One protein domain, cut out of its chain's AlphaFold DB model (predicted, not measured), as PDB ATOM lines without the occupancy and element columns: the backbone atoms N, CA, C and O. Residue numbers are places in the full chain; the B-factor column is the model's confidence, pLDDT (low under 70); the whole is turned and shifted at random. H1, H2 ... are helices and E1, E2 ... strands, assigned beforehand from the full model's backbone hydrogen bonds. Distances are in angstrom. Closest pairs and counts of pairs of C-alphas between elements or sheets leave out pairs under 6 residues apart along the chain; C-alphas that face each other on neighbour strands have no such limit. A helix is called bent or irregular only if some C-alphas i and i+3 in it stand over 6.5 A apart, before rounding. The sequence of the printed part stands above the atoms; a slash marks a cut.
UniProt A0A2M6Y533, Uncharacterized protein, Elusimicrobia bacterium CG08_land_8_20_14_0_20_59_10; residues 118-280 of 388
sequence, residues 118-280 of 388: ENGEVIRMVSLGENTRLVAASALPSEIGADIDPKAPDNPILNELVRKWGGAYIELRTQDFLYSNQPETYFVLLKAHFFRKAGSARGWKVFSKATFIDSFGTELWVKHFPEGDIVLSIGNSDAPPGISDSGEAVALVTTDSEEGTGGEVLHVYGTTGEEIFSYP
ATOM      1  N   GLU A 118     -38.110  -5.181  -4.834       43.50
ATOM      2  CA  GLU A 118     -38.082  -6.505  -5.474       43.50
ATOM      3  C   GLU A 118     -39.322  -6.834  -6.329       43.50
ATOM      4  O   GLU A 118     -39.262  -7.734  -7.168       43.50
ATOM      5  N   ASN A 119     -40.419  -6.091  -6.161       51.22
ATOM      6  CA  ASN A 119     -41.667  -6.235  -6.908       51.22
ATOM      7  C   ASN A 119     -41.801  -5.202  -8.042       51.22
ATOM      8  O   ASN A 119     -42.778  -5.243  -8.794       51.22
ATOM      9  N   GLY A 120     -40.825  -4.300  -8.197       46.22
ATOM     10  CA  GLY A 120     -40.861  -3.207  -9.166       46.22
ATOM     11  C   GLY A 120     -41.666  -1.988  -8.703       46.22
ATOM     12  O   GLY A 120     -41.959  -1.115  -9.519       46.22
ATOM     13  N   GLU A 121     -42.038  -1.904  -7.423       57.41
ATOM     14  CA  GLU A 121     -42.707  -0.733  -6.857       57.41
ATOM     15  C   GLU A 121     -41.700   0.371  -6.531       57.41
ATOM     16  O   GLU A 121     -40.635   0.124  -5.969       57.41
ATOM     17  N   VAL A 122     -42.039   1.619  -6.864       57.06
ATOM     18  CA  VAL A 122     -41.179   2.777  -6.592       57.06
ATOM     19  C   VAL A 122     -41.159   3.066  -5.092       57.06
ATOM     20  O   VAL A 122     -42.124   3.601  -4.546       57.06
ATOM     21  N   ILE A 123     -40.032   2.788  -4.441       48.91
ATOM     22  CA  ILE A 123     -39.809   3.097  -3.023       48.91
ATOM     23  C   ILE A 123     -39.155   4.462  -2.809       48.91
ATOM     24  O   ILE A 123     -39.293   5.053  -1.739       48.91
ATOM     25  N   ARG A 124     -38.475   5.011  -3.826       58.03
ATOM     26  CA  ARG A 124     -37.911   6.366  -3.759       58.03
ATOM     27  C   ARG A 124     -37.851   7.024  -5.126       58.03
ATOM     28  O   ARG A 124     -37.502   6.380  -6.110       58.03
ATOM     29  N   MET A 125     -38.105   8.329  -5.160       54.84
ATOM     30  CA  MET A 125     -37.793   9.182  -6.305       54.84
ATOM     31  C   MET A 125     -36.788  10.251  -5.889       54.84
ATOM     32  O   MET A 125     -36.949  10.871  -4.838       54.84
ATOM     33  N   VAL A 126     -35.772  10.483  -6.713       59.34
ATOM     34  CA  VAL A 126     -34.788  11.550  -6.518       59.34
ATOM     35  C   VAL A 126     -34.720  12.367  -7.797       59.34
ATOM     36  O   VAL A 126     -34.410  11.823  -8.849       59.34
ATOM     37  N   SER A 127     -35.011  13.665  -7.721       62.44
ATOM     38  CA  SER A 127     -34.792  14.568  -8.854       62.44
ATOM     39  C   SER A 127     -33.292  14.740  -9.061       62.44
ATOM     40  O   SER A 127     -32.589  15.145  -8.150       62.44
ATOM     41  N   LEU A 128     -32.808  14.429 -10.250       64.12
ATOM     42  CA  LEU A 128     -31.472  14.729 -10.741       64.12
ATOM     43  C   LEU A 128     -31.505  16.063 -11.489       64.12
ATOM     44  O   LEU A 128     -32.572  16.596 -11.793       64.12
ATOM     45  N   GLY A 129     -30.327  16.599 -11.791       65.38
ATOM     46  CA  GLY A 129     -30.202  17.830 -12.561       65.38
ATOM     47  C   GLY A 129     -30.142  19.073 -11.685       65.38
ATOM     48  O   GLY A 129     -29.736  19.030 -10.522       65.38
ATOM     49  N   GLU A 130     -30.470  20.214 -12.280       70.31
ATOM     50  CA  GLU A 130     -30.300  21.518 -11.651       70.31
ATOM     51  C   GLU A 130     -31.629  22.252 -11.520       70.31
ATOM     52  O   GLU A 130     -32.343  22.465 -12.500       70.31
ATOM     53  N   ASN A 131     -31.914  22.728 -10.312       75.19
ATOM     54  CA  ASN A 131     -33.096  23.528 -10.029       75.19
ATOM     55  C   ASN A 131     -32.700  24.836  -9.343       75.19
ATOM     56  O   ASN A 131     -32.020  24.812  -8.321       75.19
ATOM     57  N   THR A 132     -33.151  25.972  -9.880       74.75
ATOM     58  CA  THR A 132     -32.942  27.298  -9.282       74.75
ATOM     59  C   THR A 132     -34.279  27.949  -8.958       74.75
ATOM     60  O   THR A 132     -35.150  28.071  -9.819       74.75
ATOM     61  N   ARG A 133     -34.429  28.424  -7.720       79.75
ATOM     62  CA  ARG A 133     -35.638  29.101  -7.237       79.75
ATOM     63  C   ARG A 133     -35.314  30.227  -6.262       79.75
ATOM     64  O   ARG A 133     -34.256  30.251  -5.639       79.75
ATOM     65  N   LEU A 134     -36.261  31.149  -6.111       79.19
ATOM     66  CA  LEU A 134     -36.231  32.161  -5.060       79.19
ATOM     67  C   LEU A 134     -37.005  31.653  -3.846       79.19
ATOM     68  O   LEU A 134     -38.167  31.272  -3.969       79.19
ATOM     69  N   VAL A 135     -36.372  31.672  -2.678       79.88
ATOM     70  CA  VAL A 135     -36.978  31.267  -1.404       79.88
ATOM     71  C   VAL A 135     -36.826  32.378  -0.374       79.88
ATOM     72  O   VAL A 135     -35.876  33.159  -0.419       79.88
ATOM     73  N   ALA A 136     -37.761  32.481   0.566       78.12
ATOM     74  CA  ALA A 136     -37.576  33.360   1.716       78.12
ATOM     75  C   ALA A 136     -36.436  32.819   2.590       78.12
ATOM     76  O   ALA A 136     -36.347  31.609   2.793       78.12
ATOM     77  N   ALA A 137     -35.597  33.695   3.154       76.25
ATOM     78  CA  ALA A 137     -34.502  33.264   4.028       76.25
ATOM     79  C   ALA A 137     -34.985  32.347   5.170       76.25
ATOM     80  O   ALA A 137     -34.358  31.332   5.444       76.25
ATOM     81  N   SER A 138     -36.147  32.634   5.764       77.25
ATOM     82  CA  SER A 138     -36.753  31.823   6.830       77.25
ATOM     83  C   SER A 138     -37.090  30.382   6.431       77.25
ATOM     84  O   SER A 138     -37.246  29.547   7.313       77.25
ATOM     85  N   ALA A 139     -37.217  30.086   5.135       76.00
ATOM     86  CA  ALA A 139     -37.496  28.741   4.640       76.00
ATOM     87  C   ALA A 139     -36.220  27.900   4.446       76.00
ATOM     88  O   ALA A 139     -36.320  26.688   4.281       76.00
ATOM     89  N   LEU A 140     -35.022  28.501   4.486       74.94
ATOM     90  CA  LEU A 140     -33.768  27.776   4.245       74.94
ATOM     91  C   LEU A 140     -33.571  26.563   5.173       74.94
ATOM     92  O   LEU A 140     -33.255  25.500   4.645       74.94
ATOM     93  N   PRO A 141     -33.793  26.638   6.503       74.44
ATOM     94  CA  PRO A 141     -33.579  25.484   7.378       74.44
ATOM     95  C   PRO A 141     -34.479  24.294   7.030       74.44
ATOM     96  O   PRO A 141     -34.030  23.156   7.079       74.44
ATOM     97  N   SER A 142     -35.726  24.529   6.616       71.00
ATOM     98  CA  SER A 142     -36.619  23.452   6.168       71.00
ATOM     99  C   SER A 142     -36.275  22.926   4.772       71.00
ATOM    100  O   SER A 142     -36.401  21.733   4.530       71.00
ATOM    101  N   GLU A 143     -35.841  23.803   3.863       72.62
ATOM    102  CA  GLU A 143     -35.570  23.466   2.454       72.62
ATOM    103  C   GLU A 143     -34.229  22.757   2.247       72.62
ATOM    104  O   GLU A 143     -34.037  22.064   1.255       72.62
ATOM    105  N   ILE A 144     -33.284  22.988   3.155       72.94
ATOM    106  CA  ILE A 144     -31.891  22.554   3.037       72.94
ATOM    107  C   ILE A 144     -31.501  21.670   4.227       72.94
ATOM    108  O   ILE A 144     -30.760  20.697   4.082       72.94
ATOM    109  N   GLY A 145     -32.016  21.982   5.418       64.06
ATOM    110  CA  GLY A 145     -31.616  21.319   6.651       64.06
ATOM    111  C   GLY A 145     -31.971  19.838   6.670       64.06
ATOM    112  O   GLY A 145     -31.089  19.033   6.926       64.06
ATOM    113  N   ALA A 146     -33.201  19.457   6.313       61.06
ATOM    114  CA  ALA A 146     -33.597  18.043   6.285       61.06
ATOM    115  C   ALA A 146     -32.718  17.185   5.350       61.06
ATOM    116  O   ALA A 146     -32.544  15.989   5.584       61.06
ATOM    117  N   ASP A 147     -32.144  17.799   4.312       63.41
ATOM    118  CA  ASP A 147     -31.275  17.124   3.355       63.41
ATOM    119  C   ASP A 147     -29.824  16.993   3.853       63.41
ATOM    120  O   ASP A 147     -29.197  15.962   3.587       63.41
ATOM    121  N   ILE A 148     -29.292  17.979   4.589       58.97
ATOM    122  CA  ILE A 148     -27.878  18.041   5.019       58.97
ATOM    123  C   ILE A 148     -27.649  17.587   6.460       58.97
ATOM    124  O   ILE A 148     -26.545  17.194   6.795       58.97
ATOM    125  N   ASP A 149     -28.629  17.641   7.346       55.84
ATOM    126  CA  ASP A 149     -28.492  17.026   8.664       55.84
ATOM    127  C   ASP A 149     -29.902  16.749   9.206       55.84
ATOM    128  O   ASP A 149     -30.704  17.667   9.349       55.84
ATOM    129  N   PRO A 150     -30.259  15.504   9.551       48.66
ATOM    130  CA  PRO A 150     -31.545  15.232  10.193       48.66
ATOM    131  C   PRO A 150     -31.743  16.001  11.521       48.66
ATOM    132  O   PRO A 150     -32.871  16.107  11.998       48.66
ATOM    133  N   LYS A 151     -30.677  16.575  12.105       48.97
ATOM    134  CA  LYS A 151     -30.689  17.495  13.260       48.97
ATOM    135  C   LYS A 151     -30.597  18.987  12.875       48.97
ATOM    136  O   LYS A 151     -30.542  19.846  13.754       48.97
ATOM    137  N   ALA A 152     -30.629  19.324  11.584       48.28
ATOM    138  CA  ALA A 152     -30.405  20.665  11.037       48.28
ATOM    139  C   ALA A 152     -31.407  21.782  11.373       48.28
ATOM    140  O   ALA A 152     -31.021  22.932  11.141       48.28
ATOM    141  N   PRO A 153     -32.640  21.563  11.885       53.47
ATOM    142  CA  PRO A 153     -33.437  22.690  12.380       53.47
ATOM    143  C   PRO A 153     -32.648  23.562  13.376       53.47
ATOM    144  O   PRO A 153     -32.847  24.774  13.435       53.47
ATOM    145  N   ASP A 154     -31.669  22.964  14.066       59.22
ATOM    146  CA  ASP A 154     -30.782  23.619  15.026       59.22
ATOM    147  C   ASP A 154     -29.380  23.947  14.471       59.22
ATOM    148  O   ASP A 154     -28.478  24.266  15.244       59.22
ATOM    149  N   ASN A 155     -29.156  23.905  13.149       65.88
ATOM    150  CA  ASN A 155     -27.847  24.225  12.573       65.88
ATOM    151  C   ASN A 155     -27.505  25.713  12.831       65.88
ATOM    152  O   ASN A 155     -28.159  26.603  12.275       65.88
ATOM    153  N   PRO A 156     -26.484  26.018  13.657       68.31
ATOM    154  CA  PRO A 156     -26.227  27.379  14.129       68.31
ATOM    155  C   PRO A 156     -25.817  28.323  12.996       68.31
ATOM    156  O   PRO A 156     -26.167  29.500  13.031       68.31
ATOM    157  N   ILE A 157     -25.146  27.800  11.970       69.44
ATOM    158  CA  ILE A 157     -24.697  28.549  10.795       69.44
ATOM    159  C   ILE A 157     -25.899  28.962   9.944       69.44
ATOM    160  O   ILE A 157     -26.068  30.143   9.631       69.44
ATOM    161  N   LEU A 158     -26.770  28.004   9.602       70.50
ATOM    162  CA  LEU A 158     -27.997  28.292   8.854       70.50
ATOM    163  C   LEU A 158     -28.873  29.275   9.633       70.50
ATOM    164  O   LEU A 158     -29.317  30.275   9.074       70.50
ATOM    165  N   ASN A 159     -29.051  29.053  10.934       73.69
ATOM    166  CA  ASN A 159     -29.847  29.926  11.792       73.69
ATOM    167  C   ASN A 159     -29.257  31.343  11.899       73.69
ATOM    168  O   ASN A 159     -29.994  32.334  11.851       73.69
ATOM    169  N   GLU A 160     -27.932  31.478  11.966       76.69
ATOM    170  CA  GLU A 160     -27.263  32.774  11.927       76.69
ATOM    171  C   GLU A 160     -27.432  33.482  10.574       76.69
ATOM    172  O   GLU A 160     -27.703  34.688  10.544       76.69
ATOM    173  N   LEU A 161     -27.335  32.757   9.459       72.75
ATOM    174  CA  LEU A 161     -27.567  33.296   8.117       72.75
ATOM    175  C   LEU A 161     -29.009  33.775   7.940       72.75
ATOM    176  O   LEU A 161     -29.225  34.889   7.457       72.75
ATOM    177  N   VAL A 162     -29.990  32.989   8.395       76.19
ATOM    178  CA  VAL A 162     -31.409  33.376   8.400       76.19
ATOM    179  C   VAL A 162     -31.615  34.653   9.208       76.19
ATOM    180  O   VAL A 162     -32.262  35.585   8.729       76.19
ATOM    181  N   ARG A 163     -31.015  34.740  10.402       80.31
ATOM    182  CA  ARG A 163     -31.060  35.944  11.242       80.31
ATOM    183  C   ARG A 163     -30.436  37.150  10.533       80.31
ATOM    184  O   ARG A 163     -31.018  38.232  10.543       80.31
ATOM    185  N   LYS A 164     -29.272  36.975   9.900       81.25
ATOM    186  CA  LYS A 164     -28.532  38.043   9.203       81.25
ATOM    187  C   LYS A 164     -29.264  38.552   7.964       81.25
ATOM    188  O   LYS A 164     -29.174  39.734   7.636       81.25
ATOM    189  N   TRP A 165     -29.948  37.670   7.245       78.06
ATOM    190  CA  TRP A 165     -30.638  37.986   5.994       78.06
ATOM    191  C   TRP A 165     -32.147  38.171   6.167       78.06
ATOM    192  O   TRP A 165     -32.855  38.233   5.166       78.06
ATOM    193  N   GLY A 166     -32.627  38.290   7.409       64.88
ATOM    194  CA  GLY A 166     -34.045  38.376   7.761       64.88
ATOM    195  C   GLY A 166     -34.870  39.241   6.801       64.88
ATOM    196  O   GLY A 166     -34.564  40.410   6.573       64.88
ATOM    197  N   GLY A 167     -35.908  38.637   6.213       67.62
ATOM    198  CA  GLY A 167     -36.812  39.276   5.248       67.62
ATOM    199  C   GLY A 167     -36.322  39.328   3.792       67.62
ATOM    200  O   GLY A 167     -37.084  39.746   2.924       67.62
ATOM    201  N   ALA A 168     -35.092  38.906   3.486       77.00
ATOM    202  CA  ALA A 168     -34.589  38.850   2.113       77.00
ATOM    203  C   ALA A 168     -35.049  37.588   1.363       77.00
ATOM    204  O   ALA A 168     -35.202  36.509   1.944       77.00
ATOM    205  N   TYR A 169     -35.184  37.722   0.041       77.31
ATOM    206  CA  TYR A 169     -35.239  36.582  -0.869       77.31
ATOM    207  C   TYR A 169     -33.831  36.051  -1.135       77.31
ATOM    208  O   TYR A 169     -32.876  36.817  -1.306       77.31
ATOM    209  N   ILE A 170     -33.725  34.733  -1.178       78.94
ATOM    210  CA  ILE A 170     -32.505  33.967  -1.388       78.94
ATOM    211  C   ILE A 170     -32.653  33.222  -2.703       78.94
ATOM    212  O   ILE A 170     -33.675  32.592  -2.957       78.94
ATOM    213  N   GLU A 171     -31.630  33.308  -3.539       76.44
ATOM    214  CA  GLU A 171     -31.506  32.442  -4.700       76.44
ATOM    215  C   GLU A 171     -30.933  31.115  -4.215       76.44
ATOM    216  O   GLU A 171     -29.822  31.085  -3.685       76.44
ATOM    217  N   LEU A 172     -31.716  30.049  -4.347       81.00
ATOM    218  CA  LEU A 172     -31.342  28.687  -4.005       81.00
ATOM    219  C   LEU A 172     -31.236  27.879  -5.295       81.00
ATOM    220  O   LEU A 172     -32.230  27.697  -6.000       81.00
ATOM    221  N   ARG A 173     -30.038  27.375  -5.568       81.38
ATOM    222  CA  ARG A 173     -29.734  26.455  -6.658       81.38
ATOM    223  C   ARG A 173     -29.371  25.099  -6.060       81.38
ATOM    224  O   ARG A 173     -28.490  25.016  -5.213       81.38
ATOM    225  N   THR A 174     -30.063  24.051  -6.481       81.75
ATOM    226  CA  THR A 174     -29.796  22.663  -6.082       81.75
ATOM    227  C   THR A 174     -29.265  21.901  -7.287       81.75
ATOM    228  O   THR A 174     -29.777  22.094  -8.390       81.75
ATOM    229  N   GLN A 175     -28.229  21.090  -7.082       79.62
ATOM    230  CA  GLN A 175     -27.610  20.263  -8.113       79.62
ATOM    231  C   GLN A 175     -27.428  18.835  -7.615       79.62
ATOM    232  O   GLN A 175     -26.684  18.618  -6.656       79.62
ATOM    233  N   ASP A 176     -28.044  17.889  -8.324       79.31
ATOM    234  CA  ASP A 176     -28.078  16.479  -7.950       79.31
ATOM    235  C   ASP A 176     -27.477  15.620  -9.081       79.31
ATOM    236  O   ASP A 176     -27.904  15.692 -10.237       79.31
ATOM    237  N   PHE A 177     -26.472  14.804  -8.749       75.38
ATOM    238  CA  PHE A 177     -25.747  13.928  -9.673       75.38
ATOM    239  C   PHE A 177     -25.700  12.497  -9.155       75.38
ATOM    240  O   PHE A 177     -25.452  12.264  -7.974       75.38
ATOM    241  N   LEU A 178     -25.859  11.536 -10.060       78.31
ATOM    242  CA  LEU A 178     -25.749  10.117  -9.757       78.31
ATOM    243  C   LEU A 178     -24.576   9.508 -10.520       78.31
ATOM    244  O   LEU A 178     -24.478   9.650 -11.738       78.31
ATOM    245  N   TYR A 179     -23.724   8.797  -9.794       79.06
ATOM    246  CA  TYR A 179     -22.599   8.047 -10.338       79.06
ATOM    247  C   TYR A 179     -22.760   6.574 -10.002       79.06
ATOM    248  O   TYR A 179     -23.155   6.251  -8.886       79.06
ATOM    249  N   SER A 180     -22.427   5.690 -10.937       80.50
ATOM    250  CA  SER A 180     -22.429   4.242 -10.740       80.50
ATOM    251  C   SER A 180     -21.039   3.663 -10.982       80.50
ATOM    252  O   SER A 180     -20.247   4.200 -11.763       80.50
ATOM    253  N   ASN A 181     -20.731   2.552 -10.314       76.31
ATOM    254  CA  ASN A 181     -19.648   1.688 -10.772       76.31
ATOM    255  C   ASN A 181     -20.081   0.899 -12.017       76.31
ATOM    256  O   ASN A 181     -21.254   0.850 -12.373       76.31
ATOM    257  N   GLN A 182     -19.137   0.221 -12.662       70.19
ATOM    258  CA  GLN A 182     -19.453  -0.937 -13.498       70.19
ATOM    259  C   GLN A 182     -19.306  -2.154 -12.577       70.19
ATOM    260  O   GLN A 182     -18.269  -2.253 -11.938       70.19
ATOM    261  N   PRO A 183     -20.296  -3.043 -12.403       77.25
ATOM    262  CA  PRO A 183     -21.459  -3.303 -13.249       77.25
ATOM    263  C   PRO A 183     -22.778  -2.715 -12.701       77.25
ATOM    264  O   PRO A 183     -23.799  -3.393 -12.728       77.25
ATOM    265  N   GLU A 184     -22.773  -1.488 -12.173       70.12
ATOM    266  CA  GLU A 184     -23.960  -0.789 -11.635       70.12
ATOM    267  C   GLU A 184     -24.554  -1.448 -10.380       70.12
ATOM    268  O   GLU A 184     -25.761  -1.497 -10.159       70.12
ATOM    269  N   THR A 185     -23.676  -1.972  -9.528       73.38
ATOM    270  CA  THR A 185     -24.046  -2.562  -8.231       73.38
ATOM    271  C   THR A 185     -24.095  -1.522  -7.116       73.38
ATOM    272  O   THR A 185     -24.817  -1.693  -6.138       73.38
ATOM    273  N   TYR A 186     -23.328  -0.444  -7.256       81.44
ATOM    274  CA  TYR A 186     -23.224   0.601  -6.252       81.44
ATOM    275  C   TYR A 186     -23.270   1.974  -6.902       81.44
ATOM    276  O   TYR A 186     -22.717   2.184  -7.988       81.44
ATOM    277  N   PHE A 187     -23.889   2.916  -6.199       84.12
ATOM    278  CA  PHE A 187     -24.083   4.269  -6.680       84.12
ATOM    279  C   PHE A 187     -23.722   5.290  -5.611       84.12
ATOM    280  O   PHE A 187     -23.909   5.076  -4.413       84.12
ATOM    281  N   VAL A 188     -23.231   6.436  -6.063       84.31
ATOM    282  CA  VAL A 188     -23.036   7.618  -5.234       84.31
ATOM    283  C   VAL A 188     -23.954   8.711  -5.757       84.31
ATOM    284  O   VAL A 188     -23.791   9.188  -6.881       84.31
ATOM    285  N   LEU A 189     -24.903   9.117  -4.918       85.81
ATOM    286  CA  LEU A 189     -25.724  10.301  -5.126       85.81
ATOM    287  C   LEU A 189     -25.030  11.494  -4.471       85.81
ATOM    288  O   LEU A 189     -24.834  11.524  -3.253       85.81
ATOM    289  N   LEU A 190     -24.683  12.483  -5.281       83.56
ATOM    290  CA  LEU A 190     -24.122  13.747  -4.837       83.56
ATOM    291  C   LEU A 190     -25.156  14.849  -4.969       83.56
ATOM    292  O   LEU A 190     -25.775  14.990  -6.018       83.56
ATOM    293  N   LYS A 191     -25.301  15.643  -3.915       85.50
ATOM    294  CA  LYS A 191     -26.258  16.742  -3.837       85.50
ATOM    295  C   LYS A 191     -25.562  17.982  -3.307       85.50
ATOM    296  O   LYS A 191     -24.904  17.908  -2.270       85.50
ATOM    297  N   ALA A 192     -25.707  19.106  -4.000       84.00
ATOM    298  CA  ALA A 192     -25.223  20.402  -3.541       84.00
ATOM    299  C   ALA A 192     -26.338  21.438  -3.499       84.00
ATOM    300  O   ALA A 192     -27.135  21.567  -4.428       84.00
ATOM    301  N   HIS A 193     -26.317  22.242  -2.442       84.25
ATOM    302  CA  HIS A 193     -27.156  23.416  -2.281       84.25
ATOM    303  C   HIS A 193     -26.285  24.663  -2.326       84.25
ATOM    304  O   HIS A 193     -25.547  24.957  -1.387       84.25
ATOM    305  N   PHE A 194     -26.404  25.413  -3.414       83.44
ATOM    306  CA  PHE A 194     -25.813  26.729  -3.570       83.44
ATOM    307  C   PHE A 194     -26.855  27.764  -3.178       83.44
ATOM    308  O   PHE A 194     -27.966  27.771  -3.711       83.44
ATOM    309  N   PHE A 195     -26.506  28.678  -2.285       81.06
ATOM    310  CA  PHE A 195     -27.404  29.767  -1.934       81.06
ATOM    311  C   PHE A 195     -26.677  31.100  -1.761       81.06
ATOM    312  O   PHE A 195     -25.519  31.172  -1.344       81.06
ATOM    313  N   ARG A 196     -27.368  32.182  -2.119       81.62
ATOM    314  CA  ARG A 196     -26.903  33.562  -1.933       81.62
ATOM    315  C   ARG A 196     -28.086  34.508  -1.787       81.62
ATOM    316  O   ARG A 196     -29.185  34.231  -2.267       81.62
ATOM    317  N   LYS A 197     -27.858  35.677  -1.192       80.19
ATOM    318  CA  LYS A 197     -28.854  36.755  -1.201       80.19
ATOM    319  C   LYS A 197     -29.209  37.133  -2.647       80.19
ATOM    320  O   LYS A 197     -28.306  37.370  -3.452       80.19
ATOM    321  N   ALA A 198     -30.502  37.214  -2.968       76.25
ATOM    322  CA  ALA A 198     -30.961  37.550  -4.313       76.25
ATOM    323  C   ALA A 198     -30.397  38.906  -4.773       76.25
ATOM    324  O   ALA A 198     -30.357  39.872  -4.006       76.25
ATOM    325  N   GLY A 199     -29.925  38.961  -6.020       70.19
ATOM    326  CA  GLY A 199     -29.270  40.142  -6.592       70.19
ATOM    327  C   GLY A 199     -27.816  40.359  -6.149       70.19
ATOM    328  O   GLY A 199     -27.183  41.304  -6.614       70.19
ATOM    329  N   SER A 200     -27.252  39.501  -5.288       77.75
ATOM    330  CA  SER A 200     -25.823  39.549  -4.963       77.75
ATOM    331  C   SER A 200     -24.977  39.036  -6.129       77.75
ATOM    332  O   SER A 200     -25.141  37.906  -6.587       77.75
ATOM    333  N   ALA A 201     -24.005  39.840  -6.566       63.94
ATOM    334  CA  ALA A 201     -23.069  39.464  -7.625       63.94
ATOM    335  C   ALA A 201     -21.943  38.516  -7.161       63.94
ATOM    336  O   ALA A 201     -21.202  38.003  -7.997       63.94
ATOM    337  N   ARG A 202     -21.771  38.283  -5.850       67.62
ATOM    338  CA  ARG A 202     -20.679  37.460  -5.295       67.62
ATOM    339  C   ARG A 202     -21.153  36.519  -4.185       67.62
ATOM    340  O   ARG A 202     -22.126  36.823  -3.496       67.62
ATOM    341  N   GLY A 203     -20.388  35.437  -4.005       66.25
ATOM    342  CA  GLY A 203     -20.367  34.606  -2.797       66.25
ATOM    343  C   GLY A 203     -21.526  33.624  -2.676       66.25
ATOM    344  O   GLY A 203     -22.380  33.804  -1.813       66.25
ATOM    345  N   TRP A 204     -21.546  32.590  -3.522       75.50
ATOM    346  CA  TRP A 204     -22.362  31.412  -3.232       75.50
ATOM    347  C   TRP A 204     -21.820  30.743  -1.974       75.50
ATOM    348  O   TRP A 204     -20.625  30.469  -1.886       75.50
ATOM    349  N   LYS A 205     -22.702  30.503  -1.012       77.69
ATOM    350  CA  LYS A 205     -22.451  29.544   0.055       77.69
ATOM    351  C   LYS A 205     -22.914  28.179  -0.429       77.69
ATOM    352  O   LYS A 205     -23.914  28.099  -1.148       77.69
ATOM    353  N   VAL A 206     -22.157  27.142  -0.093       79.25
ATOM    354  CA  VAL A 206     -22.387  25.788  -0.596       79.25
ATOM    355  C   VAL A 206     -22.418  24.822   0.569       79.25
ATOM    356  O   VAL A 206     -21.570  24.889   1.455       79.25
ATOM    357  N   PHE A 207     -23.393  23.927   0.526       79.06
ATOM    358  CA  PHE A 207     -23.384  22.701   1.303       79.06
ATOM    359  C   PHE A 207     -23.490  21.514   0.364       79.06
ATOM    360  O   PHE A 207     -24.285  21.549  -0.578       79.06
ATOM    361  N   SER A 208     -22.739  20.459   0.662       85.25
ATOM    362  CA  SER A 208     -22.706  19.249  -0.151       85.25
ATOM    363  C   SER A 208     -23.007  18.008   0.689       85.25
ATOM    364  O   SER A 208     -22.639  17.914   1.862       85.25
ATOM    365  N   LYS A 209     -23.651  17.023   0.068       87.06
ATOM    366  CA  LYS A 209     -23.940  15.703   0.629       87.06
ATOM    367  C   LYS A 209     -23.537  14.628  -0.370       87.06
ATOM    368  O   LYS A 209     -23.835  14.750  -1.558       87.06
ATOM    369  N   ALA A 210     -22.932  13.555   0.124       89.56
ATOM    370  CA  ALA A 210     -22.762  12.310  -0.613       89.56
ATOM    371  C   ALA A 210     -23.550  11.191   0.070       89.56
ATOM    372  O   ALA A 210     -23.468  11.017   1.283       89.56
ATOM    373  N   THR A 211     -24.312  10.431  -0.707       89.50
ATOM    374  CA  THR A 211     -25.047   9.254  -0.234       89.50
ATOM    375  C   THR A 211     -24.586   8.049  -1.031       89.50
ATOM    376  O   THR A 211     -24.664   8.067  -2.260       89.50
ATOM    377  N   PHE A 212     -24.094   7.023  -0.344       91.62
ATOM    378  CA  PHE A 212     -23.710   5.762  -0.965       91.62
ATOM    379  C   PHE A 212     -24.840   4.757  -0.823       91.62
ATOM    380  O   PHE A 212     -25.335   4.522   0.280       91.62
ATOM    381  N   ILE A 213     -25.253   4.197  -1.950       85.94
ATOM    382  CA  ILE A 213     -26.395   3.293  -2.064       85.94
ATOM    383  C   ILE A 213     -26.000   2.061  -2.872       85.94
ATOM    384  O   ILE A 213     -25.191   2.138  -3.799       85.94
ATOM    385  N   ASP A 214     -26.574   0.919  -2.519       80.38
ATOM    386  CA  ASP A 214     -26.460  -0.299  -3.319       80.38
ATOM    387  C   ASP A 214     -27.512  -0.346  -4.446       80.38
ATOM    388  O   ASP A 214     -28.355   0.544  -4.594       80.38
ATOM    389  N   SER A 215     -27.480  -1.408  -5.250       73.81
ATOM    390  CA  SER A 215     -28.442  -1.667  -6.326       73.81
ATOM    391  C   SER A 215     -29.857  -2.012  -5.853       73.81
ATOM    392  O   SER A 215     -30.758  -2.179  -6.671       73.81
ATOM    393  N   PHE A 216     -30.063  -2.143  -4.546       69.69
ATOM    394  CA  PHE A 216     -31.380  -2.275  -3.927       69.69
ATOM    395  C   PHE A 216     -31.898  -0.908  -3.447       69.69
ATOM    396  O   PHE A 216     -33.014  -0.801  -2.948       69.69
ATOM    397  N   GLY A 217     -31.085   0.147  -3.599       68.69
ATOM    398  CA  GLY A 217     -31.334   1.485  -3.079       68.69
ATOM    399  C   GLY A 217     -31.224   1.592  -1.563       68.69
ATOM    400  O   GLY A 217     -31.665   2.594  -0.995       68.69
ATOM    401  N   THR A 218     -30.634   0.590  -0.909       79.31
ATOM    402  CA  THR A 218     -30.306   0.647   0.511       79.31
ATOM    403  C   THR A 218     -29.237   1.706   0.711       79.31
ATOM    404  O   THR A 218     -28.167   1.639   0.105       79.31
ATOM    405  N   GLU A 219     -29.502   2.683   1.577       86.94
ATOM    406  CA  GLU A 219     -28.480   3.637   2.003       86.94
ATOM    407  C   GLU A 219     -27.450   2.912   2.872       86.94
ATOM    408  O   GLU A 219     -27.751   2.459   3.975       86.94
ATOM    409  N   LEU A 220     -26.226   2.806   2.360       87.81
ATOM    410  CA  LEU A 220     -25.103   2.218   3.084       87.81
ATOM    411  C   LEU A 220     -24.485   3.248   4.028       87.81
ATOM    412  O   LEU A 220     -24.187   2.941   5.181       87.81
ATOM    413  N   TRP A 221     -24.334   4.487   3.557       94.50
ATOM    414  CA  TRP A 221     -23.957   5.619   4.396       94.50
ATOM    415  C   TRP A 221     -24.301   6.964   3.763       94.50
ATOM    416  O   TRP A 221     -24.513   7.101   2.557       94.50
ATOM    417  N   VAL A 222     -24.278   7.988   4.617       91.25
ATOM    418  CA  VAL A 222     -24.450   9.391   4.255       91.25
ATOM    419  C   VAL A 222     -23.276  10.201   4.806       91.25
ATOM    420  O   VAL A 222     -22.907  10.066   5.975       91.25
ATOM    421  N   LYS A 223     -22.694  11.057   3.963       88.56
ATOM    422  CA  LYS A 223     -21.670  12.033   4.332       88.56
ATOM    423  C   LYS A 223     -22.152  13.441   4.068       88.56
ATOM    424  O   LYS A 223     -22.607  13.768   2.974       88.56
ATOM    425  N   HIS A 224     -22.000  14.265   5.091       85.44
ATOM    426  CA  HIS A 224     -22.274  15.686   5.052       85.44
ATOM    427  C   HIS A 224     -20.944  16.415   5.103       85.44
ATOM    428  O   HIS A 224     -20.114  16.113   5.964       85.44
ATOM    429  N   PHE A 225     -20.745  17.330   4.165       81.00
ATOM    430  CA  PHE A 225     -19.541  18.140   4.110       81.00
ATOM    431  C   PHE A 225     -19.813  19.506   4.764       81.00
ATOM    432  O   PHE A 225     -20.936  20.014   4.643       81.00
ATOM    433  N   PRO A 226     -18.835  20.064   5.499       72.62
ATOM    434  CA  PRO A 226     -18.892  21.411   6.063       72.62
ATOM    435  C   PRO A 226     -19.343  22.501   5.077       72.62
ATOM    436  O   PRO A 226     -19.314  22.331   3.858       72.62
ATOM    437  N   GLU A 227     -19.764  23.652   5.615       71.94
ATOM    438  CA  GLU A 227     -20.021  24.831   4.783       71.94
ATOM    439  C   GLU A 227     -18.748  25.201   4.020       71.94
ATOM    440  O   GLU A 227     -17.672  25.268   4.599       71.94
ATOM    441  N   GLY A 228     -18.885  25.472   2.725       68.81
ATOM    442  CA  GLY A 228     -17.751  25.866   1.901       68.81
ATOM    443  C   GLY A 228     -16.983  24.693   1.299       68.81
ATOM    444  O   GLY A 228     -16.276  24.918   0.318       68.81
ATOM    445  N   ASP A 229     -17.203  23.465   1.771       70.50
ATOM    446  CA  ASP A 229     -16.688  22.270   1.117       70.50
ATOM    447  C   ASP A 229     -17.563  21.909  -0.091       70.50
ATOM    448  O   ASP A 229     -18.754  21.575   0.010       70.50
ATOM    449  N   ILE A 230     -16.958  21.963  -1.276       72.31
ATOM    450  CA  ILE A 230     -17.615  21.588  -2.529       72.31
ATOM    451  C   ILE A 230     -17.090  20.231  -2.960       72.31
ATOM    452  O   ILE A 230     -15.897  20.081  -3.202       72.31
ATOM    453  N   VAL A 231     -17.975  19.246  -3.117       70.56
ATOM    454  CA  VAL A 231     -17.598  17.992  -3.777       70.56
ATOM    455  C   VAL A 231     -17.409  18.287  -5.268       70.56
ATOM    456  O   VAL A 231     -18.373  18.608  -5.962       70.56
ATOM    457  N   LEU A 232     -16.178  18.184  -5.768       68.12
ATOM    458  CA  LEU A 232     -15.819  18.635  -7.115       68.12
ATOM    459  C   LEU A 232     -16.561  17.891  -8.221       68.12
ATOM    460  O   LEU A 232     -16.877  18.500  -9.235       68.12
ATOM    461  N   SER A 233     -16.914  16.620  -8.031       61.88
ATOM    462  CA  SER A 233     -17.738  15.866  -8.985       61.88
ATOM    463  C   SER A 233     -19.128  16.465  -9.226       61.88
ATOM    464  O   SER A 233     -19.830  16.036 -10.139       61.88
ATOM    465  N   ILE A 234     -19.577  17.435  -8.436       58.50
ATOM    466  CA  ILE A 234     -20.842  18.127  -8.676       58.50
ATOM    467  C   ILE A 234     -20.614  19.172  -9.777       58.50
ATOM    468  O   ILE A 234     -20.055  20.240  -9.548       58.50
ATOM    469  N   GLY A 235     -21.026  18.841 -11.005       49.53
ATOM    470  CA  GLY A 235     -20.932  19.727 -12.171       49.53
ATOM    471  C   GLY A 235     -19.572  19.752 -12.873       49.53
ATOM    472  O   GLY A 235     -19.450  20.412 -13.905       49.53
ATOM    473  N   ASN A 236     -18.574  19.016 -12.370       58.44
ATOM    474  CA  ASN A 236     -17.283  18.846 -13.030       58.44
ATOM    475  C   ASN A 236     -17.108  17.401 -13.517       58.44
ATOM    476  O   ASN A 236     -16.862  16.489 -12.726       58.44
ATOM    477  N   SER A 237     -17.200  17.202 -14.834       57.81
ATOM    478  CA  SER A 237     -16.970  15.901 -15.476       57.81
ATOM    479  C   SER A 237     -15.555  15.373 -15.277       57.81
ATOM    480  O   SER A 237     -15.318  14.184 -15.486       57.81
ATOM    481  N   ASP A 238     -14.614  16.241 -14.907       62.72
ATOM    482  CA  ASP A 238     -13.210  15.874 -14.864       62.72
ATOM    483  C   ASP A 238     -12.859  15.120 -13.578       62.72
ATOM    484  O   ASP A 238     -11.899  14.363 -13.592       62.72
ATOM    485  N   ALA A 239     -13.639  15.241 -12.498       72.38
ATOM    486  CA  ALA A 239     -13.346  14.616 -11.202       72.38
ATOM    487  C   ALA A 239     -14.497  13.735 -10.668       72.38
ATOM    488  O   ALA A 239     -14.918  13.945  -9.530       72.38
ATOM    489  N   PRO A 240     -15.036  12.772 -11.446       81.06
ATOM    490  CA  PRO A 240     -16.157  11.939 -11.004       81.06
ATOM    491  C   PRO A 240     -15.752  11.076  -9.797       81.06
ATOM    492  O   PRO A 240     -14.566  10.769  -9.674       81.06
ATOM    493  N   PRO A 241     -16.687  10.632  -8.935       86.12
ATOM    494  CA  PRO A 241     -16.415   9.673  -7.868       86.12
ATOM    495  C   PRO A 241     -15.865   8.352  -8.404       86.12
ATOM    496  O   PRO A 241     -16.327   7.841  -9.424       86.12
ATOM    497  N   GLY A 242     -14.914   7.763  -7.687       89.25
ATOM    498  CA  GLY A 242     -14.387   6.436  -7.975       89.25
ATOM    499  C   GLY A 242     -15.079   5.422  -7.085       89.25
ATOM    500  O   GLY A 242     -14.859   5.425  -5.882       89.25
ATOM    501  N   ILE A 243     -15.895   4.549  -7.660       89.88
ATOM    502  CA  ILE A 243     -16.628   3.526  -6.912       89.88
ATOM    503  C   ILE A 243     -16.052   2.170  -7.302       89.88
ATOM    504  O   ILE A 243     -16.049   1.817  -8.478       89.88
ATOM    505  N   SER A 244     -15.545   1.420  -6.328       92.50
ATOM    506  CA  SER A 244     -15.090   0.049  -6.579       92.50
ATOM    507  C   SER A 244     -16.270  -0.871  -6.928       92.50
ATOM    508  O   SER A 244     -17.347  -0.769  -6.339       92.50
ATOM    509  N   ASP A 245     -16.081  -1.799  -7.862       84.81
ATOM    510  CA  ASP A 245     -17.057  -2.830  -8.254       84.81
ATOM    511  C   ASP A 245     -17.566  -3.624  -7.037       84.81
ATOM    512  O   ASP A 245     -18.745  -3.946  -6.941       84.81
ATOM    513  N   SER A 246     -16.669  -3.883  -6.079       86.12
ATOM    514  CA  SER A 246     -16.967  -4.569  -4.811       86.12
ATOM    515  C   SER A 246     -17.706  -3.727  -3.762       86.12
ATOM    516  O   SER A 246     -18.164  -4.280  -2.768       86.12
ATOM    517  N   GLY A 247     -17.777  -2.403  -3.930       87.50
ATOM    518  CA  GLY A 247     -18.315  -1.483  -2.921       87.50
ATOM    519  C   GLY A 247     -17.442  -1.315  -1.669       87.50
ATOM    520  O   GLY A 247     -17.845  -0.609  -0.744       87.50
ATOM    521  N   GLU A 248     -16.251  -1.923  -1.626       90.75
ATOM    522  CA  GLU A 248     -15.313  -1.836  -0.495       90.75
ATOM    523  C   GLU A 248     -14.728  -0.431  -0.312       90.75
ATOM    524  O   GLU A 248     -14.377  -0.048   0.802       90.75
ATOM    525  N   ALA A 249     -14.629   0.341  -1.395       94.75
ATOM    526  CA  ALA A 249     -14.100   1.698  -1.376       94.75
ATOM    527  C   ALA A 249     -14.842   2.645  -2.330       94.75
ATOM    528  O   ALA A 249     -15.195   2.273  -3.459       94.75
ATOM    529  N   VAL A 250     -15.005   3.888  -1.873       94.69
ATOM    530  CA  VAL A 250     -15.546   5.029  -2.619       94.69
ATOM    531  C   VAL A 250     -14.606   6.218  -2.465       94.69
ATOM    532  O   VAL A 250     -14.355   6.669  -1.353       94.69
ATOM    533  N   ALA A 251     -14.104   6.738  -3.576       93.06
ATOM    534  CA  ALA A 251     -13.230   7.898  -3.643       93.06
ATOM    535  C   ALA A 251     -14.006   9.145  -4.091       93.06
ATOM    536  O   ALA A 251     -14.759   9.101  -5.065       93.06
ATOM    537  N   LEU A 252     -13.812  10.253  -3.379       92.12
ATOM    538  CA  LEU A 252     -14.446  11.549  -3.615       92.12
ATOM    539  C   LEU A 252     -13.401  12.652  -3.505       92.12
ATOM    540  O   LEU A 252     -12.511  12.559  -2.667       92.12
ATOM    541  N   VAL A 253     -13.525  13.709  -4.303       88.88
ATOM    542  CA  VAL A 253     -12.667  14.893  -4.165       88.88
ATOM    543  C   VAL A 253     -13.514  16.086  -3.756       88.88
ATOM    544  O   VAL A 253     -14.548  16.352  -4.368       88.88
ATOM    545  N   THR A 254     -13.075  16.793  -2.726       86.75
ATOM    546  CA  THR A 254     -13.679  18.031  -2.233       86.75
ATOM    547  C   THR A 254     -12.727  19.206  -2.439       86.75
ATOM    548  O   THR A 254     -11.541  19.018  -2.714       86.75
ATOM    549  N   THR A 255     -13.237  20.425  -2.321       80.06
ATOM    550  CA  THR A 255     -12.442  21.650  -2.224       80.06
ATOM    551  C   THR A 255     -12.919  22.439  -1.025       80.06
ATOM    552  O   THR A 255     -14.103  22.769  -0.971       80.06
ATOM    553  N   ASP A 256     -11.994  22.775  -0.132       69.81
ATOM    554  CA  ASP A 256     -12.239  23.708   0.965       69.81
ATOM    555  C   ASP A 256     -12.170  25.149   0.434       69.81
ATOM    556  O   ASP A 256     -11.202  25.548  -0.227       69.81
ATOM    557  N   SER A 257     -13.226  25.931   0.670       55.50
ATOM    558  CA  SER A 257     -13.324  27.318   0.204       55.50
ATOM    559  C   SER A 257     -13.049  28.378   1.273       55.50
ATOM    560  O   SER A 257     -13.086  29.566   0.931       55.50
ATOM    561  N   GLU A 258     -12.750  28.017   2.527       47.56
ATOM    562  CA  GLU A 258     -12.749  29.007   3.614       47.56
ATOM    563  C   GLU A 258     -11.543  29.967   3.621       47.56
ATOM    564  O   GLU A 258     -11.706  31.107   4.057       47.56
ATOM    565  N   GLU A 259     -10.372  29.631   3.060       38.53
ATOM    566  CA  GLU A 259      -9.168  30.477   3.243       38.53
ATOM    567  C   GLU A 259      -8.303  30.731   1.997       38.53
ATOM    568  O   GLU A 259      -7.073  30.754   2.059       38.53
ATOM    569  N   GLY A 260      -8.914  30.962   0.829       37.78
ATOM    570  CA  GLY A 260      -8.225  31.565  -0.333       37.78
ATOM    571  C   GLY A 260      -7.060  30.762  -0.941       37.78
ATOM    572  O   GLY A 260      -6.474  31.198  -1.931       37.78
ATOM    573  N   THR A 261      -6.754  29.586  -0.391       43.81
ATOM    574  CA  THR A 261      -5.767  28.616  -0.880       43.81
ATOM    575  C   THR A 261      -6.408  27.313  -1.355       43.81
ATOM    576  O   THR A 261      -5.671  26.395  -1.693       43.81
ATOM    577  N   GLY A 262      -7.749  27.265  -1.453       54.28
ATOM    578  CA  GLY A 262      -8.520  26.310  -2.263       54.28
ATOM    579  C   GLY A 262      -7.958  24.893  -2.265       54.28
ATOM    580  O   GLY A 262      -7.607  24.382  -3.328       54.28
ATOM    581  N   GLY A 263      -7.782  24.310  -1.077       70.69
ATOM    582  CA  GLY A 263      -7.165  23.000  -0.931       70.69
ATOM    583  C   GLY A 263      -8.120  21.920  -1.416       70.69
ATOM    584  O   GLY A 263      -9.187  21.725  -0.840       70.69
ATOM    585  N   GLU A 264      -7.752  21.228  -2.488       82.00
ATOM    586  CA  GLU A 264      -8.482  20.044  -2.937       82.00
ATOM    587  C   GLU A 264      -8.116  18.863  -2.029       82.00
ATOM    588  O   GLU A 264      -6.946  18.687  -1.689       82.00
ATOM    589  N   VAL A 265      -9.095  18.050  -1.636       86.38
ATOM    590  CA  VAL A 265      -8.885  16.888  -0.765       86.38
ATOM    591  C   VAL A 265      -9.527  15.657  -1.391       86.38
ATOM    592  O   VAL A 265     -10.725  15.608  -1.637       86.38
ATOM    593  N   LEU A 266      -8.718  14.637  -1.665       90.62
ATOM    594  CA  LEU A 266      -9.154  13.298  -2.030       90.62
ATOM    595  C   LEU A 266      -9.482  12.521  -0.756       90.62
ATOM    596  O   LEU A 266      -8.591  12.208   0.029       90.62
ATOM    597  N   HIS A 267     -10.741  12.153  -0.595       92.50
ATOM    598  CA  HIS A 267     -11.232  11.262   0.442       92.50
ATOM    599  C   HIS A 267     -11.493   9.877  -0.141       92.50
ATOM    600  O   HIS A 267     -11.972   9.744  -1.266       92.50
ATOM    601  N   VAL A 268     -11.227   8.839   0.640       94.62
ATOM    602  CA  VAL A 268     -11.643   7.469   0.357       94.62
ATOM    603  C   VAL A 268     -12.366   6.933   1.580       94.62
ATOM    604  O   VAL A 268     -11.817   6.903   2.685       94.62
ATOM    605  N   TYR A 269     -13.599   6.500   1.359       96.12
ATOM    606  CA  TYR A 269     -14.484   5.932   2.364       96.12
ATOM    607  C   TYR A 269     -14.666   4.436   2.133       96.12
ATOM    608  O   TYR A 269     -14.702   3.988   0.986       96.12
ATOM    609  N   GLY A 270     -14.790   3.679   3.221       95.19
ATOM    610  CA  GLY A 270     -15.178   2.273   3.185       95.19
ATOM    611  C   GLY A 270     -16.689   2.077   3.029       95.19
ATOM    612  O   GLY A 270     -17.474   3.032   3.029       95.19
ATOM    613  N   THR A 271     -17.121   0.819   2.929       92.25
ATOM    614  CA  THR A 271     -18.541   0.442   2.784       92.25
ATOM    615  C   THR A 271     -19.409   0.889   3.960       92.25
ATOM    616  O   THR A 271     -20.602   1.092   3.770       92.25
ATOM    617  N   THR A 272     -18.846   1.067   5.163       92.31
ATOM    618  CA  THR A 272     -19.605   1.539   6.341       92.31
ATOM    619  C   THR A 272     -19.547   3.058   6.522       92.31
ATOM    620  O   THR A 272     -20.111   3.606   7.467       92.31
ATOM    621  N   GLY A 273     -18.883   3.761   5.599       92.75
ATOM    622  CA  GLY A 273     -18.725   5.210   5.619       92.75
ATOM    623  C   GLY A 273     -17.569   5.686   6.496       92.75
ATOM    624  O   GLY A 273     -17.410   6.883   6.714       92.75
ATOM    625  N   GLU A 274     -16.738   4.802   7.030       95.06
ATOM    626  CA  GLU A 274     -15.496   5.174   7.693       95.06
ATOM    627  C   GLU A 274     -14.506   5.779   6.683       95.06
ATOM    628  O   GLU A 274     -14.377   5.291   5.563       95.06
ATOM    629  N   GLU A 275     -13.809   6.860   7.049       93.50
ATOM    630  CA  GLU A 275     -12.745   7.405   6.197       93.50
ATOM    631  C   GLU A 275     -11.497   6.531   6.346       93.50
ATOM    632  O   GLU A 275     -10.859   6.512   7.401       93.50
ATOM    633  N   ILE A 276     -11.166   5.777   5.297       93.94
ATOM    634  CA  ILE A 276     -10.012   4.866   5.286       93.94
ATOM    635  C   ILE A 276      -8.738   5.565   4.807       93.94
ATOM    636  O   ILE A 276      -7.628   5.142   5.151       93.94
ATOM    637  N   PHE A 277      -8.884   6.640   4.030       92.19
ATOM    638  CA  PHE A 277      -7.777   7.453   3.545       92.19
ATOM    639  C   PHE A 277      -8.252   8.862   3.171       92.19
ATOM    640  O   PHE A 277      -9.323   9.022   2.600       92.19
ATOM    641  N   SER A 278      -7.430   9.869   3.447       91.06
ATOM    642  CA  SER A 278      -7.612  11.229   2.944       91.06
ATOM    643  C   SER A 278      -6.266  11.851   2.580       91.06
ATOM    644  O   SER A 278      -5.230  11.522   3.170       91.06
ATOM    645  N   TYR A 279      -6.268  12.705   1.560       87.81
ATOM    646  CA  TYR A 279      -5.080  13.385   1.065       87.81
ATOM    647  C   TYR A 279      -5.431  14.746   0.435       87.81
ATOM    648  O   TYR A 279      -6.312  14.767  -0.413       87.81
ATOM    649  N   PRO A 280      -4.731  15.854   0.732       81.94
ATOM    650  CA  PRO A 280      -3.631  15.951   1.676       81.94
ATOM    651  C   PRO A 280      -4.123  15.635   3.091       81.94
ATOM    652  O   PRO A 280      -5.253  15.940   3.458       81.94
TER     653      PRO A 280
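AT A GLANCE: This is residues 118 to 280 of the 388 residues of an uncharacterized protein of Elusimicrobia bacterium CG08_land_8_20_14_0_20_59_10 (UniProt A0A2M6Y533). A twisted sheet of five long and short strands, E2 to E6, curls round the helix H1, which has H2 beside it in a helical hairpin. A smaller three-stranded sheet, E7 to E9, lies beyond the large sheet's other side from H1, and E1 leads off from E2 at 75 degrees. The printed part has 163 residues, in the order E1, E2, H1, H2, E3 to E9; the sheets run E2 - E3 - E4 - E5 - E6 and E7 - E8 - E9, both antiparallel. The class is mixed, helices and strands, and the whole is compact, with a radius of gyration of the C-alphas of 16.6 A and spans of 48 by 43 by 28 A.

HOW THE PARTS SIT: E1, residues 122 to 127, pairs with no named strand and runs on into E2, residues 129 to 136, across a break of 1 residue. E2 is an edge strand, antiparallel to E3, residues 169 to 180, with N 131 and O 174 2.9 A apart. E3, E4 (residues 186 to 197), E5 (205 to 214) and E6 (219 to 224) form a meander, each strand the antiparallel neighbour of the one before. N 175 and O 192 are 2.9 A apart across the hairpin E3 and E4, N 191 and O 209 2.9 A across E4 and E5, and N 210 and O 223 2.9 A across E5 and E6. H1, residues 137 to 148, is on one face of this sheet, which makes two layers, a helix layer and a sheet; its closest C-alphas to E5 are those of Ile 148 and Lys 209, 6.3 A apart. H1 is irregular, with C-alphas 138 and 141 7.1 A apart. With its residues 137 to 141 alone it touches H2, residues 156 to 164, at a shallow tilt of 17 degrees, opposite ways; the closest C-alphas are those of Ala 137 and Val 162, 5.4 A apart. H2 is not on the sheet. In H2 every O i to N i+4 pair is within hydrogen-bond range, in H1 4 of 8. E7, residues 249 to 255, E8, 264 to 270, and E9, 275 to 279, form a second meander, with N 252 and O 267 2.8 A apart and N 268 and O 277 2.7 A apart. E4 and E7 are near each other, while E5 and E7 are only just apart, closest at 8.4 A.

IN THESE COORDINATES: E1 begins at C-alpha 122, (-41.179, 2.777, -6.592). E2 is 22.3 A long, H1 16.6 A, E3 36.2 A, E4 36.9 A and E5 30.3 A. E7 and E8 are 20.0 A each, and E9 ends at C-alpha 279, (-5.080, 13.385, 1.065).

THE WHOLE: The farthest C-alphas, those of Asn 119 and Gly 260, are 50.9 A apart, and the printed part has no cut. The link E6 to E7 is long, 24 residues, of which 230 to 231 and 242 to 243 pair antiparallel with E7. The mean pLDDT of the printed part is 75.2; 47 residues are under 70, among them 118 to 129, 145 to 157 and 256 to 262.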